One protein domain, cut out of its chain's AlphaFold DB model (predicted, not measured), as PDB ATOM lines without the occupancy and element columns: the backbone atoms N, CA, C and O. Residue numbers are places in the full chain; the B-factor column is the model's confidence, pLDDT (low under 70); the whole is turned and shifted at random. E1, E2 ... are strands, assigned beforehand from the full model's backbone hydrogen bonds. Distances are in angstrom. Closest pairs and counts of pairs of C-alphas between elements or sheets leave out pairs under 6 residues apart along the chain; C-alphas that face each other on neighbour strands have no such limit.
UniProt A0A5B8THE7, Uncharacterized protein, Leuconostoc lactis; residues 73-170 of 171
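AT A GLANCE: This is residues 73 to 170 of the 171 residues of an uncharacterized protein of Leuconostoc lactis (UniProt A0A5B8THE7). The domain is one sheet folded over on itself like a clamp: three long strands, E1, E5 and E2, side by side with E5 between the other two, double back along their length, and their two halves make two layers partly face to face. The short strands E3 and E4 lengthen these layers beyond E2, E3 beside its later half and E4 beside its first residues, while residues 73 to 93, with no named element, make a long loop at the end away from the fold. The printed part has 98 residues with no named helix and five named strands, E1 to E5, numbered as they follow each other along the chain; the sheet is branched and strongly twisted, with the antiparallel neighbour pairs E1 and E5, E2 and E5, E2 and E3, and E2 and E4. The class is all strand, with 50 of the 98 residues in named strands. The whole is compact, with a radius of gyration of the C-alphas of 13.3 A and spans of 37 by 25 by 22 A.

HOW THE PARTS SIT: After residues 73 to 93 comes E1, residues 94 to 107, an edge strand that bends by 157 degrees at residue 98. Its antiparallel neighbour is E5, residues 149 to 164, with an angle of 156 degrees between their directions. N 95 and O 161 are 2.8 A apart and N 107 and O 149 are 2.9 A apart, both within hydrogen-bond range. E5 bends by 170 degrees, and its C-alpha 158 faces C-alpha 98 of E1 at 4.8 A. E2, residues 116 to 127, bends by 133 degrees at residue 121 and lies on the other side of E5 from E1. E2 and E5 are antiparallel at 130 degrees; N 116 and O 164 are within hydrogen-bond range at 2.8 A, as are N 126 and O 154 at 2.9 A. The closest C-alphas of E1 and E2 are those of Val 97 and Ile 123, 7.6 A apart. E3, residues 130 to 134, forms a hairpin with E2, antiparallel at 168 degrees, with N 125 and O 132 within hydrogen-bond range at 2.9 A. E4, residues 137 to 139, is antiparallel to E2, with N 139 and O 117 within hydrogen-bond range at 2.8 A. E3 beside residues 122 to 127 and E4 beside residues 116 to 119 lie on one side of E2, with E5 on the other side. E3 and E4 meet only through their link. E1 is apart from both E3 and E4, and E4 is apart from E5.

IN THESE COORDINATES: E1 begins at C-alpha 94, at (36.896, 111.495, 299.776), and measures 15.0 A from first to last C-alpha. At its bend, C-alpha 98 stands at (26.537, 110.253, 291.395). E2 measures 16.2 A, E3 13.4 A and E4 6.5 A. E5, the longest strand with 16 residues, measures 16.3 A and ends at C-alpha 164, at (44.633, 107.352, 300.944).

THE WHOLE: The C-alphas of Gly 99 and Met 170 are the two farthest apart, at 38.6 A. The printed part runs from 73 to 170 with no cut. The links E2 to E3 and E3 to E4 are tight, those from E1 to E2 and from E4 to E5 are short, and no link is long. Within the two short links, residues 113 to 114 pair with residues 145 to 146, antiparallel. The mean pLDDT of the printed part is 90.8; this predicted model has low confidence, under 70, at residue 80 and residues 82 to 83.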
ATOM      1  N   ASN A  73      51.019 111.265 308.434       89.38
ATOM      2  CA  ASN A  73      49.587 111.290 308.203       89.38
ATOM      3  C   ASN A  73      49.269 111.296 306.710       89.38
ATOM      4  O   ASN A  73      50.032 111.811 305.891       89.38
ATOM      5  N   SER A  74      48.139 110.686 306.352       90.81
ATOM      6  CA  SER A  74      47.677 110.674 304.970       90.81
ATOM      7  C   SER A  74      47.167 112.048 304.555       90.81
ATOM      8  O   SER A  74      46.585 112.776 305.362       90.81
ATOM      9  N   GLU A  75      47.294 112.351 303.274       90.12
ATOM     10  CA  GLU A  75      46.775 113.578 302.680       90.12
ATOM     11  C   GLU A  75      45.250 113.699 302.843       90.12
ATOM     12  O   GLU A  75      44.507 112.709 302.776       90.12
ATOM     13  N   GLY A  76      44.786 114.924 303.107       84.56
ATOM     14  CA  GLY A  76      43.389 115.217 303.454       84.56
ATOM     15  C   GLY A  76      42.974 114.818 304.877       84.56
ATOM     16  O   GLY A  76      41.782 114.750 305.171       84.56
ATOM     17  N   SER A  77      43.929 114.521 305.767       83.31
ATOM     18  CA  SER A  77      43.645 114.360 307.197       83.31
ATOM     19  C   SER A  77      43.441 115.719 307.882       83.31
ATOM     20  O   SER A  77      44.173 116.674 307.632       83.31
ATOM     21  N   ASP A  78      42.441 115.802 308.760       76.38
ATOM     22  CA  ASP A  78      42.136 117.000 309.554       76.38
ATOM     23  C   ASP A  78      42.959 116.998 310.854       76.38
ATOM     24  O   ASP A  78      42.440 116.784 311.951       76.38
ATOM     25  N   ILE A  79      44.282 117.125 310.717       75.81
ATOM     26  CA  ILE A  79      45.226 117.159 311.840       75.81
ATOM     27  C   ILE A  79      45.891 118.532 311.870       75.81
ATOM     28  O   ILE A  79      46.745 118.854 311.049       75.81
ATOM     29  N   TRP A  80      45.480 119.348 312.840       68.50
ATOM     30  CA  TRP A  80      45.905 120.743 312.960       68.50
ATOM     31  C   TRP A  80      47.360 120.915 313.404       68.50
ATOM     32  O   TRP A  80      48.011 121.865 312.979       68.50
ATOM     33  N   ASP A  81      47.876 119.992 314.219       70.12
ATOM     34  CA  ASP A  81      49.225 120.090 314.791       70.12
ATOM     35  C   ASP A  81      50.347 119.917 313.746       70.12
ATOM     36  O   ASP A  81      51.479 120.328 313.994       70.12
ATOM     37  N   ASP A  82      50.038 119.366 312.565       65.75
ATOM     38  CA  ASP A  82      51.003 119.120 311.482       65.75
ATOM     39  C   ASP A  82      51.014 120.207 310.396       65.75
ATOM     40  O   ASP A  82      51.788 120.131 309.436       65.75
ATOM     41  N   VAL A  83      50.158 121.227 310.515       69.62
ATOM     42  CA  VAL A  83      49.991 122.243 309.471       69.62
ATOM     43  C   VAL A  83      51.223 123.150 309.396       69.62
ATOM     44  O   VAL A  83      51.480 123.971 310.277       69.62
ATOM     45  N   TYR A  84      51.946 123.065 308.276       70.62
ATOM     46  CA  TYR A  84      53.063 123.951 307.943       70.62
ATOM     47  C   TYR A  84      52.728 124.843 306.739       70.62
ATOM     48  O   TYR A  84      52.947 124.478 305.584       70.62
ATOM     49  N   PHE A  85      52.204 126.040 307.012       71.44
ATOM     50  CA  PHE A  85      51.618 126.938 306.006       71.44
ATOM     51  C   PHE A  85      52.438 127.220 304.734       71.44
ATOM     52  O   PHE A  85      51.806 127.356 303.688       71.44
ATOM     53  N   PRO A  86      53.785 127.320 304.752       75.31
ATOM     54  CA  PRO A  86      54.533 127.607 303.529       75.31
ATOM     55  C   PRO A  86      54.323 126.581 302.411       75.31
ATOM     56  O   PRO A  86      54.292 126.974 301.252       75.31
ATOM     57  N   ASN A  87      54.138 125.300 302.758       70.38
ATOM     58  CA  ASN A  87      54.028 124.183 301.813       70.38
ATOM     59  C   ASN A  87      52.921 123.195 302.243       70.38
ATOM     60  O   ASN A  87      53.147 121.983 302.294       70.38
ATOM     61  N   TRP A  88      51.738 123.706 302.602       80.81
ATOM     62  CA  TRP A  88      50.582 122.891 303.003       80.81
ATOM     63  C   TRP A  88      49.379 123.117 302.092       80.81
ATOM     64  O   TRP A  88      49.128 124.238 301.647       80.81
ATOM     65  N   ILE A  89      48.601 122.059 301.861       84.06
ATOM     66  CA  ILE A  89      47.324 122.125 301.159       84.06
ATOM     67  C   ILE A  89      46.245 121.408 301.965       84.06
ATOM     68  O   ILE A  89      46.446 120.301 302.455       84.06
ATOM     69  N   PHE A  90      45.077 122.034 302.078       84.88
ATOM     70  CA  PHE A  90      43.867 121.334 302.491       84.88
ATOM     71  C   PHE A  90      43.183 120.811 301.233       84.88
ATOM     72  O   PHE A  90      42.855 121.590 300.337       84.88
ATOM     73  N   GLN A  91      43.003 119.497 301.152       90.06
ATOM     74  CA  GLN A  91      42.342 118.849 300.025       90.06
ATOM     75  C   GLN A  91      41.383 117.774 300.518       90.06
ATOM     76  O   GLN A  91      41.699 117.025 301.443       90.06
ATOM     77  N   ASP A  92      40.236 117.673 299.860       92.31
ATOM     78  CA  ASP A  92      39.348 116.537 300.037       92.31
ATOM     79  C   ASP A  92      39.933 115.332 299.302       92.31
ATOM     80  O   ASP A  92      40.283 115.404 298.124       92.31
ATOM     81  N   THR A  93      40.033 114.203 299.996       94.38
ATOM     82  CA  THR A  93      40.447 112.925 299.398       94.38
ATOM     83  C   THR A  93      39.310 111.911 299.360       94.38
ATOM     84  O   THR A  93      39.507 110.771 298.943       94.38
ATOM     85  N   GLU A  94      38.102 112.315 299.757       95.88
ATOM     86  CA  GLU A  94      36.896 111.495 299.776       95.88
ATOM     87  C   GLU A  94      35.766 112.177 299.003       95.88
ATOM     88  O   GLU A  94      35.454 113.342 299.232       95.88
ATOM     89  N   PHE A  95      35.142 111.441 298.083       96.06
ATOM     90  CA  PHE A  95      34.154 111.978 297.153       96.06
ATOM     91  C   PHE A  95      32.945 111.051 297.048       96.06
ATOM     92  O   PHE A  95      33.085 109.834 296.907       96.06
ATOM     93  N   THR A  96      31.741 111.627 297.070       96.94
ATOM     94  CA  THR A  96      30.497 110.921 296.731       96.94
ATOM     95  C   THR A  96      30.191 111.110 295.249       96.94
ATOM     96  O   THR A  96      29.897 112.218 294.809       96.94
ATOM     97  N   VAL A  97      30.211 110.018 294.488       95.56
ATOM     98  CA  VAL A  97      30.009 110.001 293.038       95.56
ATOM     99  C   VAL A  97      28.556 109.646 292.728       95.56
ATOM    100  O   VAL A  97      28.039 108.630 293.196       95.56
ATOM    101  N   LYS A  98      27.890 110.485 291.928       93.94
ATOM    102  CA  LYS A  98      26.537 110.253 291.395       93.94
ATOM    103  C   LYS A  98      26.505 110.633 289.915       93.94
ATOM    104  O   LYS A  98      26.275 111.791 289.578       93.94
ATOM    105  N   GLY A  99      26.743 109.663 289.038       94.81
ATOM    106  CA  GLY A  99      26.982 109.914 287.616       94.81
ATOM    107  C   GLY A  99      28.466 110.157 287.366       94.81
ATOM    108  O   GLY A  99      29.285 109.391 287.862       94.81
ATOM    109  N   THR A 100      28.812 111.207 286.624       95.56
ATOM    110  CA  THR A 100      30.204 111.529 286.281       95.56
ATOM    111  C   THR A 100      30.641 112.838 286.931       95.56
ATOM    112  O   THR A 100      29.940 113.845 286.838       95.56
ATOM    113  N   GLN A 101      31.810 112.830 287.567       96.25
ATOM    114  CA  GLN A 101      32.422 113.979 288.228       96.25
ATOM    115  C   GLN A 101      33.919 114.035 287.912       96.25
ATOM    116  O   GLN A 101      34.615 113.028 288.003       96.25
ATOM    117  N   SER A 102      34.429 115.225 287.592       96.19
ATOM    118  CA  SER A 102      35.871 115.473 287.534       96.19
ATOM    119  C   SER A 102      36.366 115.992 288.883       96.19
ATOM    120  O   SER A 102      35.723 116.848 289.495       96.19
ATOM    121  N   ILE A 103      37.488 115.450 289.353       96.12
ATOM    122  CA  ILE A 103      38.155 115.838 290.598       96.12
ATOM    123  C   ILE A 103      39.632 116.130 290.329       96.12
ATOM    124  O   ILE A 103      40.188 115.749 289.297       96.12
ATOM    125  N   THR A 104      40.294 116.793 291.271       95.38
ATOM    126  CA  THR A 104      41.743 117.011 291.228       95.38
ATOM    127  C   THR A 104      42.343 116.643 292.574       95.38
ATOM    128  O   THR A 104      41.901 117.156 293.598       95.38
ATOM    129  N   LEU A 105      43.335 115.754 292.558       95.31
ATOM    130  CA  LEU A 105      44.152 115.413 293.720       95.31
ATOM    131  C   LEU A 105      45.511 116.093 293.596       95.31
ATOM    132  O   LEU A 105      46.123 116.085 292.524       95.31
ATOM    133  N   TYR A 106      45.994 116.653 294.697       94.38
ATOM    134  CA  TYR A 106      47.253 117.380 294.736       94.38
ATOM    135  C   TYR A 106      48.307 116.542 295.446       94.38
ATOM    136  O   TYR A 106      48.157 116.186 296.613       94.38
ATOM    137  N   ASN A 107      49.398 116.242 294.754       93.88
ATOM    138  CA  ASN A 107      50.588 115.693 295.385       93.88
ATOM    139  C   ASN A 107      51.618 116.814 295.517       93.88
ATOM    140  O   ASN A 107      52.334 117.123 294.566       93.88
ATOM    141  N   ILE A 108      51.669 117.429 296.695       91.75
ATOM    142  CA  ILE A 108      52.626 118.499 297.010       91.75
ATOM    143  C   ILE A 108      54.005 117.967 297.433       91.75
ATOM    144  O   ILE A 108      54.847 118.756 297.843       91.75
ATOM    145  N   GLY A 109      54.223 116.650 297.342       90.38
ATOM    146  CA  GLY A 109      55.491 116.005 297.654       90.38
ATOM    147  C   GLY A 109      56.561 116.163 296.580       90.38
ATOM    148  O   GLY A 109      56.318 116.623 295.464       90.38
ATOM    149  N   SER A 110      57.751 115.672 296.896       92.69
ATOM    150  CA  SER A 110      58.920 115.672 296.013       92.69
ATOM    151  C   SER A 110      58.937 114.507 295.008       92.69
ATOM    152  O   SER A 110      59.795 114.461 294.122       92.69
ATOM    153  N   ARG A 111      58.016 113.538 295.126       93.06
ATOM    154  CA  ARG A 111      57.947 112.350 294.259       93.06
ATOM    155  C   ARG A 111      56.513 111.891 294.005       93.06
ATOM    156  O   ARG A 111      55.622 112.108 294.818       93.06
ATOM    157  N   SER A 112      56.298 111.203 292.881       93.56
ATOM    158  CA  SER A 112      55.044 110.504 292.598       93.56
ATOM    159  C   SER A 112      54.760 109.375 293.591       93.56
ATOM    160  O   SER A 112      55.645 108.569 293.883       93.56
ATOM    161  N   VAL A 113      53.508 109.257 294.032       93.12
ATOM    162  CA  VAL A 113      53.095 108.311 295.079       93.12
ATOM    163  C   VAL A 113      51.950 107.415 294.623       93.12
ATOM    164  O   VAL A 113      51.114 107.793 293.802       93.12
ATOM    165  N   LYS A 114      51.907 106.192 295.155       92.19
ATOM    166  CA  LYS A 114      50.765 105.291 294.964       92.19
ATOM    167  C   LYS A 114      49.690 105.611 295.993       92.19
ATOM    168  O   LYS A 114      49.999 105.824 297.163       92.19
ATOM    169  N   SER A 115      48.431 105.580 295.566       92.19
ATOM    170  CA  SER A 115      47.293 105.737 296.470       92.19
ATOM    171  C   SER A 115      46.652 104.388 296.764       92.19
ATOM    172  O   SER A 115      46.305 103.640 295.849       92.19
ATOM    173  N   LYS A 116      46.396 104.126 298.044       94.62
ATOM    174  CA  LYS A 116      45.376 103.162 298.459       94.62
ATOM    175  C   LYS A 116      44.007 103.753 298.139       94.62
ATOM    176  O   LYS A 116      43.803 104.954 298.308       94.62
ATOM    177  N   ILE A 117      43.072 102.932 297.676       95.31
ATOM    178  CA  ILE A 117      41.725 103.385 297.318       95.31
ATOM    179  C   ILE A 117      40.702 102.561 298.092       95.31
ATOM    180  O   ILE A 117      40.766 101.332 298.103       95.31
ATOM    181  N   LYS A 118      39.761 103.231 298.755       96.19
ATOM    182  CA  LYS A 118      38.602 102.602 299.397       96.19
ATOM    183  C   LYS A 118      37.354 103.003 298.630       96.19
ATOM    184  O   LYS A 118      37.137 104.191 298.412       96.19
ATOM    185  N   VAL A 119      36.549 102.028 298.232       96.50
ATOM    186  CA  VAL A 119      35.346 102.250 297.426       96.50
ATOM    187  C   VAL A 119      34.154 101.596 298.100       96.50
ATOM    188  O   VAL A 119      34.244 100.457 298.555       96.50
ATOM    189  N   ASN A 120      33.038 102.317 298.129       96.50
ATOM    190  CA  ASN A 120      31.723 101.808 298.480       96.50
ATOM    191  C   ASN A 120      30.761 102.055 297.316       96.50
ATOM    192  O   ASN A 120      30.381 103.197 297.080       96.50
ATOM    193  N   GLY A 121      30.395 100.999 296.589       94.31
ATOM    194  CA  GLY A 121      29.634 101.068 295.336       94.31
ATOM    195  C   GLY A 121      30.456 100.585 294.141       94.31
ATOM    196  O   GLY A 121      31.414  99.834 294.316       94.31
ATOM    197  N   THR A 122      30.079 101.017 292.938       95.94
ATOM    198  CA  THR A 122      30.830 100.742 291.703       95.94
ATOM    199  C   THR A 122      31.184 102.066 291.048       95.94
ATOM    200  O   THR A 122      30.292 102.858 290.723       95.94
ATOM    201  N   ILE A 123      32.486 102.323 290.912       97.00
ATOM    202  CA  ILE A 123      33.041 103.574 290.395       97.00
ATOM    203  C   ILE A 123      34.173 103.244 289.421       97.00
ATOM    204  O   ILE A 123      35.142 102.575 289.774       97.00
ATOM    205  N   GLU A 124      34.069 103.762 288.205       96.44
ATOM    206  CA  GLU A 124      35.159 103.829 287.242       96.44
ATOM    207  C   GLU A 124      36.015 105.067 287.514       96.44
ATOM    208  O   GLU A 124      35.500 106.178 287.667       96.44
ATOM    209  N   VAL A 125      37.330 104.868 287.564       95.94
ATOM    210  CA  VAL A 125      38.327 105.931 287.697       95.94
ATOM    211  C   VAL A 125      39.110 106.006 286.394       95.94
ATOM    212  O   VAL A 125      39.659 105.003 285.941       95.94
ATOM    213  N   SER A 126      39.188 107.197 285.807       94.75
ATOM    214  CA  SER A 126      39.956 107.455 284.586       94.75
ATOM    215  C   SER A 126      40.839 108.696 284.709       94.75
ATOM    216  O   SER A 126      40.522 109.633 285.444       94.75
ATOM    217  N   GLY A 127      41.961 108.689 283.995       92.06
ATOM    218  CA  GLY A 127      42.930 109.781 283.927       92.06
ATOM    219  C   GLY A 127      44.027 109.469 282.908       92.06
ATOM    220  O   GLY A 127      43.855 108.608 282.046       92.06
ATOM    221  N   ASP A 128      45.183 110.118 283.036       86.94
ATOM    222  CA  ASP A 128      46.304 109.943 282.096       86.94
ATOM    223  C   ASP A 128      46.875 108.509 282.073       86.94
ATOM    224  O   ASP A 128      47.477 108.083 281.090       86.94
ATOM    225  N   PHE A 129      46.662 107.737 283.143       86.88
ATOM    226  CA  PHE A 129      47.081 106.333 283.261       86.88
ATOM    227  C   PHE A 129      46.111 105.339 282.592       86.88
ATOM    228  O   PHE A 129      46.347 104.132 282.656       86.88
ATOM    229  N   GLY A 130      45.025 105.813 281.973       91.19
ATOM    230  CA  GLY A 130      43.947 104.986 281.428       91.19
ATOM    231  C   GLY A 130      42.717 104.967 282.336       91.19
ATOM    232  O   GLY A 130      42.463 105.927 283.066       91.19
ATOM    233  N   SER A 131      41.936 103.887 282.283       93.81
ATOM    234  CA  SER A 131      40.771 103.698 283.150       93.81
ATOM    235  C   SER A 131      40.736 102.311 283.780       93.81
ATOM    236  O   SER A 131      41.253 101.337 283.228       93.81
ATOM    237  N   PHE A 132      40.135 102.230 284.963       94.00
ATOM    238  CA  PHE A 132      39.811 100.971 285.619       94.00
ATOM    239  C   PHE A 132      38.538 101.117 286.455       94.00
ATOM    240  O   PHE A 132      38.271 102.165 287.045       94.00
ATOM    241  N   GLU A 133      37.763 100.040 286.528       94.94
ATOM    242  CA  GLU A 133      36.576  99.965 287.371       94.94
ATOM    243  C   GLU A 133      36.932  99.380 288.739       94.94
ATOM    244  O   GLU A 133      37.636  98.371 288.840       94.94
ATOM    245  N   LEU A 134      36.435 100.015 289.797       94.75
ATOM    246  CA  LEU A 134      36.505  99.512 291.158       94.75
ATOM    247  C   LEU A 134      35.097  99.212 291.662       94.75
ATOM    248  O   LEU A 134      34.184 100.033 291.553       94.75
ATOM    249  N   SER A 135      34.947  98.043 292.267       95.00
ATOM    250  CA  SER A 135      33.762  97.670 293.026       95.00
ATOM    251  C   SER A 135      34.001  97.897 294.520       95.00
ATOM    252  O   SER A 135      35.058  98.368 294.946       95.00
ATOM    253  N   ASN A 136      32.996  97.598 295.338       96.12
ATOM    254  CA  ASN A 136      33.076  97.791 296.777       96.12
ATOM    255  C   ASN A 136      34.260  97.009 297.377       96.12
ATOM    256  O   ASN A 136      34.302  95.780 297.296       96.12
ATOM    257  N   GLY A 137      35.197  97.712 298.013       95.38
ATOM    258  CA  GLY A 137      36.421  97.104 298.522       95.38
ATOM    259  C   GLY A 137      37.502  98.103 298.933       95.38
ATOM    260  O   GLY A 137      37.343  99.321 298.855       95.38
ATOM    261  N   THR A 138      38.627  97.564 299.406       95.56
ATOM    262  CA  THR A 138      39.863  98.313 299.663       95.56
ATOM    263  C   THR A 138      40.961  97.763 298.768       95.56
ATOM    264  O   THR A 138      41.185  96.556 298.736       95.56
ATOM    265  N   TYR A 139      41.650  98.659 298.072       93.81
ATOM    266  CA  TYR A 139      42.687  98.342 297.105       93.81
ATOM    267  C   TYR A 139      44.001  98.976 297.564       93.81
ATOM    268  O   TYR A 139      44.130 100.200 297.581       93.81
ATOM    269  N   ASP A 140      44.972  98.149 297.963       88.19
ATOM    270  CA  ASP A 140      46.288  98.611 298.432       88.19
ATOM    271  C   ASP A 140      47.185  99.130 297.302       88.19
ATOM    272  O   ASP A 140      48.053  99.968 297.532       88.19
ATOM    273  N   SER A 141      46.977  98.648 296.076       80.50
ATOM    274  CA  SER A 141      47.676  99.124 294.887       80.50
ATOM    275  C   SER A 141      46.746  99.037 293.688       80.50
ATOM    276  O   SER A 141      46.188  97.979 293.401       80.50
ATOM    277  N   THR A 142      46.629 100.138 292.957       84.88
ATOM    278  CA  THR A 142      45.965 100.193 291.650       84.88
ATOM    279  C   THR A 142      46.954 100.708 290.601       84.88
ATOM    280  O   THR A 142      48.146 100.858 290.882       84.88
ATOM    281  N   GLN A 143      46.476 100.944 289.379       85.25
ATOM    282  CA  GLN A 143      47.266 101.582 288.323       85.25
ATOM    283  C   GLN A 143      47.423 103.098 288.537       85.25
ATOM    284  O   GLN A 143      48.250 103.720 287.875       85.25
ATOM    285  N   LEU A 144      46.670 103.690 289.474       89.38
ATOM    286  CA  LEU A 144      46.753 105.110 289.802       89.38
ATOM    287  C   LEU A 144      48.069 105.418 290.527       89.38
ATOM    288  O   LEU A 144      48.284 105.020 291.676       89.38
ATOM    289  N   VAL A 145      48.918 106.191 289.858       92.31
ATOM    290  CA  VAL A 145      50.105 106.820 290.438       92.31
ATOM    291  C   VAL A 145      49.897 108.326 290.372       92.31
ATOM    292  O   VAL A 145      49.723 108.872 289.286       92.31
ATOM    293  N   LEU A 146      49.906 108.988 291.527       93.56
ATOM    294  CA  LEU A 146      49.755 110.436 291.625       93.56
ATOM    295  C   LEU A 146      51.106 111.089 291.342       93.56
ATOM    296  O   LEU A 146      52.024 110.991 292.158       93.56
ATOM    297  N   GLY A 147      51.241 111.731 290.182       94.06
ATOM    298  CA  GLY A 147      52.400 112.551 289.835       94.06
ATOM    299  C   GLY A 147      52.512 113.777 290.739       94.06
ATOM    300  O   GLY A 147      51.527 114.181 291.348       94.06
ATOM    301  N   VAL A 148      53.707 114.359 290.845       93.94
ATOM    302  CA  VAL A 148      53.908 115.614 291.590       93.94
ATOM    303  C   VAL A 148      53.079 116.731 290.949       93.94
ATOM    304  O   VAL A 148      53.089 116.892 289.728       93.94
ATOM    305  N   GLY A 149      52.372 117.504 291.770       93.12
ATOM    306  CA  GLY A 149      51.449 118.548 291.336       93.12
ATOM    307  C   GLY A 149      50.007 118.055 291.198       93.12
ATOM    308  O   GLY A 149      49.495 117.319 292.046       93.12
ATOM    309  N   ASN A 150      49.331 118.513 290.145       94.56
ATOM    310  CA  ASN A 150      47.892 118.333 289.966       94.56
ATOM    311  C   ASN A 150      47.598 117.044 289.197       94.56
ATOM    312  O   ASN A 150      48.066 116.871 288.073       94.56
ATOM    313  N   ASN A 151      46.755 116.186 289.763       95.25
ATOM    314  CA  ASN A 151      46.299 114.949 289.138       95.25
ATOM    315  C   ASN A 151      44.799 115.055 288.884       95.25
ATOM    316  O   ASN A 151      43.997 114.941 289.813       95.25
ATOM    317  N   VAL A 152      44.420 115.305 287.632       95.94
ATOM    318  CA  VAL A 152      43.013 115.410 287.232       95.94
ATOM    319  C   VAL A 152      42.473 114.015 286.947       95.94
ATOM    320  O   VAL A 152      43.010 113.296 286.107       95.94
ATOM    321  N   LEU A 153      41.403 113.640 287.645       96.31
ATOM    322  CA  LEU A 153      40.743 112.347 287.500       96.31
ATOM    323  C   LEU A 153      39.277 112.552 287.129       96.31
ATOM    324  O   LEU A 153      38.644 113.527 287.541       96.31
ATOM    325  N   THR A 154      38.721 111.600 286.392       97.25
ATOM    326  CA  THR A 154      37.283 111.515 286.135       97.25
ATOM    327  C   THR A 154      36.732 110.265 286.803       97.25
ATOM    328  O   THR A 154      37.213 109.155 286.567       97.25
ATOM    329  N   LEU A 155      35.728 110.465 287.651       97.12
ATOM    330  CA  LEU A 155      35.017 109.433 288.389       97.12
ATOM    331  C   LEU A 155      33.632 109.251 287.776       97.12
ATOM    332  O   LEU A 155      32.892 110.227 287.659       97.12
ATOM    333  N   SER A 156      33.264 108.023 287.431       96.56
ATOM    334  CA  SER A 156      31.950 107.698 286.868       96.56
ATOM    335  C   SER A 156      31.320 106.531 287.618       96.56
ATOM    336  O   SER A 156      31.940 105.486 287.761       96.56
ATOM    337  N   GLY A 157      30.088 106.677 288.099       95.31
ATOM    338  CA  GLY A 157      29.367 105.595 288.768       95.31
ATOM    339  C   GLY A 157      28.436 106.071 289.874       95.31
ATOM    340  O   GLY A 157      27.891 107.177 289.828       95.31
ATOM    341  N   ASN A 158      28.222 105.212 290.867       95.75
ATOM    342  CA  ASN A 158      27.408 105.533 292.035       95.75
ATOM    343  C   ASN A 158      28.031 104.921 293.291       95.75
ATOM    344  O   ASN A 158      28.187 103.700 293.379       95.75
ATOM    345  N   GLY A 159      28.396 105.776 294.244       95.38
ATOM    346  CA  GLY A 159      29.036 105.349 295.479       95.38
ATOM    347  C   GLY A 159      29.893 106.425 296.133       95.38
ATOM    348  O   GLY A 159      29.807 107.604 295.798       95.38
ATOM    349  N   THR A 160      30.766 105.999 297.039       96.75
ATOM    350  CA  THR A 160      31.795 106.836 297.665       96.75
ATOM    351  C   THR A 160      33.173 106.257 297.372       96.75
ATOM    352  O   THR A 160      33.368 105.044 297.462       96.75
ATOM    353  N   ILE A 161      34.135 107.116 297.049       96.31
ATOM    354  CA  ILE A 161      35.540 106.757 296.847       96.31
ATOM    355  C   ILE A 161      36.431 107.615 297.740       96.31
ATOM    356  O   ILE A 161      36.239 108.824 297.832       96.31
ATOM    357  N   LYS A 162      37.411 106.985 298.387       96.31
ATOM    358  CA  LYS A 162      38.428 107.643 299.208       96.31
ATOM    359  C   LYS A 162      39.826 107.252 298.753       96.31
ATOM    360  O   LYS A 162      40.151 106.065 298.692       96.31
ATOM    361  N   PHE A 163      40.656 108.253 298.513       95.38
ATOM    362  CA  PHE A 163      42.069 108.127 298.198       95.38
ATOM    363  C   PHE A 163      42.882 108.290 299.483       95.38
ATOM    364  O   PHE A 163      42.703 109.242 300.233       95.38
ATOM    365  N   VAL A 164      43.752 107.332 299.776       94.69
ATOM    366  CA  VAL A 164      44.633 107.352 300.944       94.69
ATOM    367  C   VAL A 164      46.060 107.236 300.441       94.69
ATOM    368  O   VAL A 164      46.497 106.163 300.023       94.69
ATOM    369  N   PHE A 165      46.784 108.345 300.481       93.94
ATOM    370  CA  PHE A 165      48.183 108.421 300.089       93.94
ATOM    371  C   PHE A 165      48.959 109.255 301.104       93.94
ATOM    372  O   PHE A 165      48.385 110.074 301.820       93.94
ATOM    373  N   TYR A 166      50.258 108.993 301.177       92.50
ATOM    374  CA  TYR A 166      51.184 109.692 302.052       92.50
ATOM    375  C   TYR A 166      52.155 110.463 301.183       92.50
ATOM    376  O   TYR A 166      52.609 109.957 300.156       92.50
ATOM    377  N   ARG A 167      52.453 111.685 301.597       90.69
ATOM    378  CA  ARG A 167      53.425 112.528 300.925       90.69
ATOM    379  C   ARG A 167      54.833 111.994 301.143       90.69
ATOM    380  O   ARG A 167      55.184 111.625 302.263       90.69
ATOM    381  N   GLU A 168      55.626 111.992 300.080       92.81
ATOM    382  CA  GLU A 168      57.055 111.687 300.120       92.81
ATOM    383  C   GLU A 168      57.853 112.955 299.808       92.81
ATOM    384  O   GLU A 168      57.640 113.569 298.762       92.81
ATOM    385  N   GLU A 169      58.768 113.341 300.697       89.06
ATOM    386  CA  GLU A 169      59.561 114.568 300.590       89.06
ATOM    387  C   GLU A 169      61.063 114.299 300.559       89.06
ATOM    388  O   GLU A 169      61.571 113.386 301.214       89.06
ATOM    389  N   MET A 170      61.778 115.122 299.794       87.62
ATOM    390  CA  MET A 170      63.230 115.233 299.871       87.62
ATOM    391  C   MET A 170      63.554 116.405 300.800       87.62
ATOM    392  O   MET A 170      63.336 117.559 300.431       87.62
TER     393      MET A 170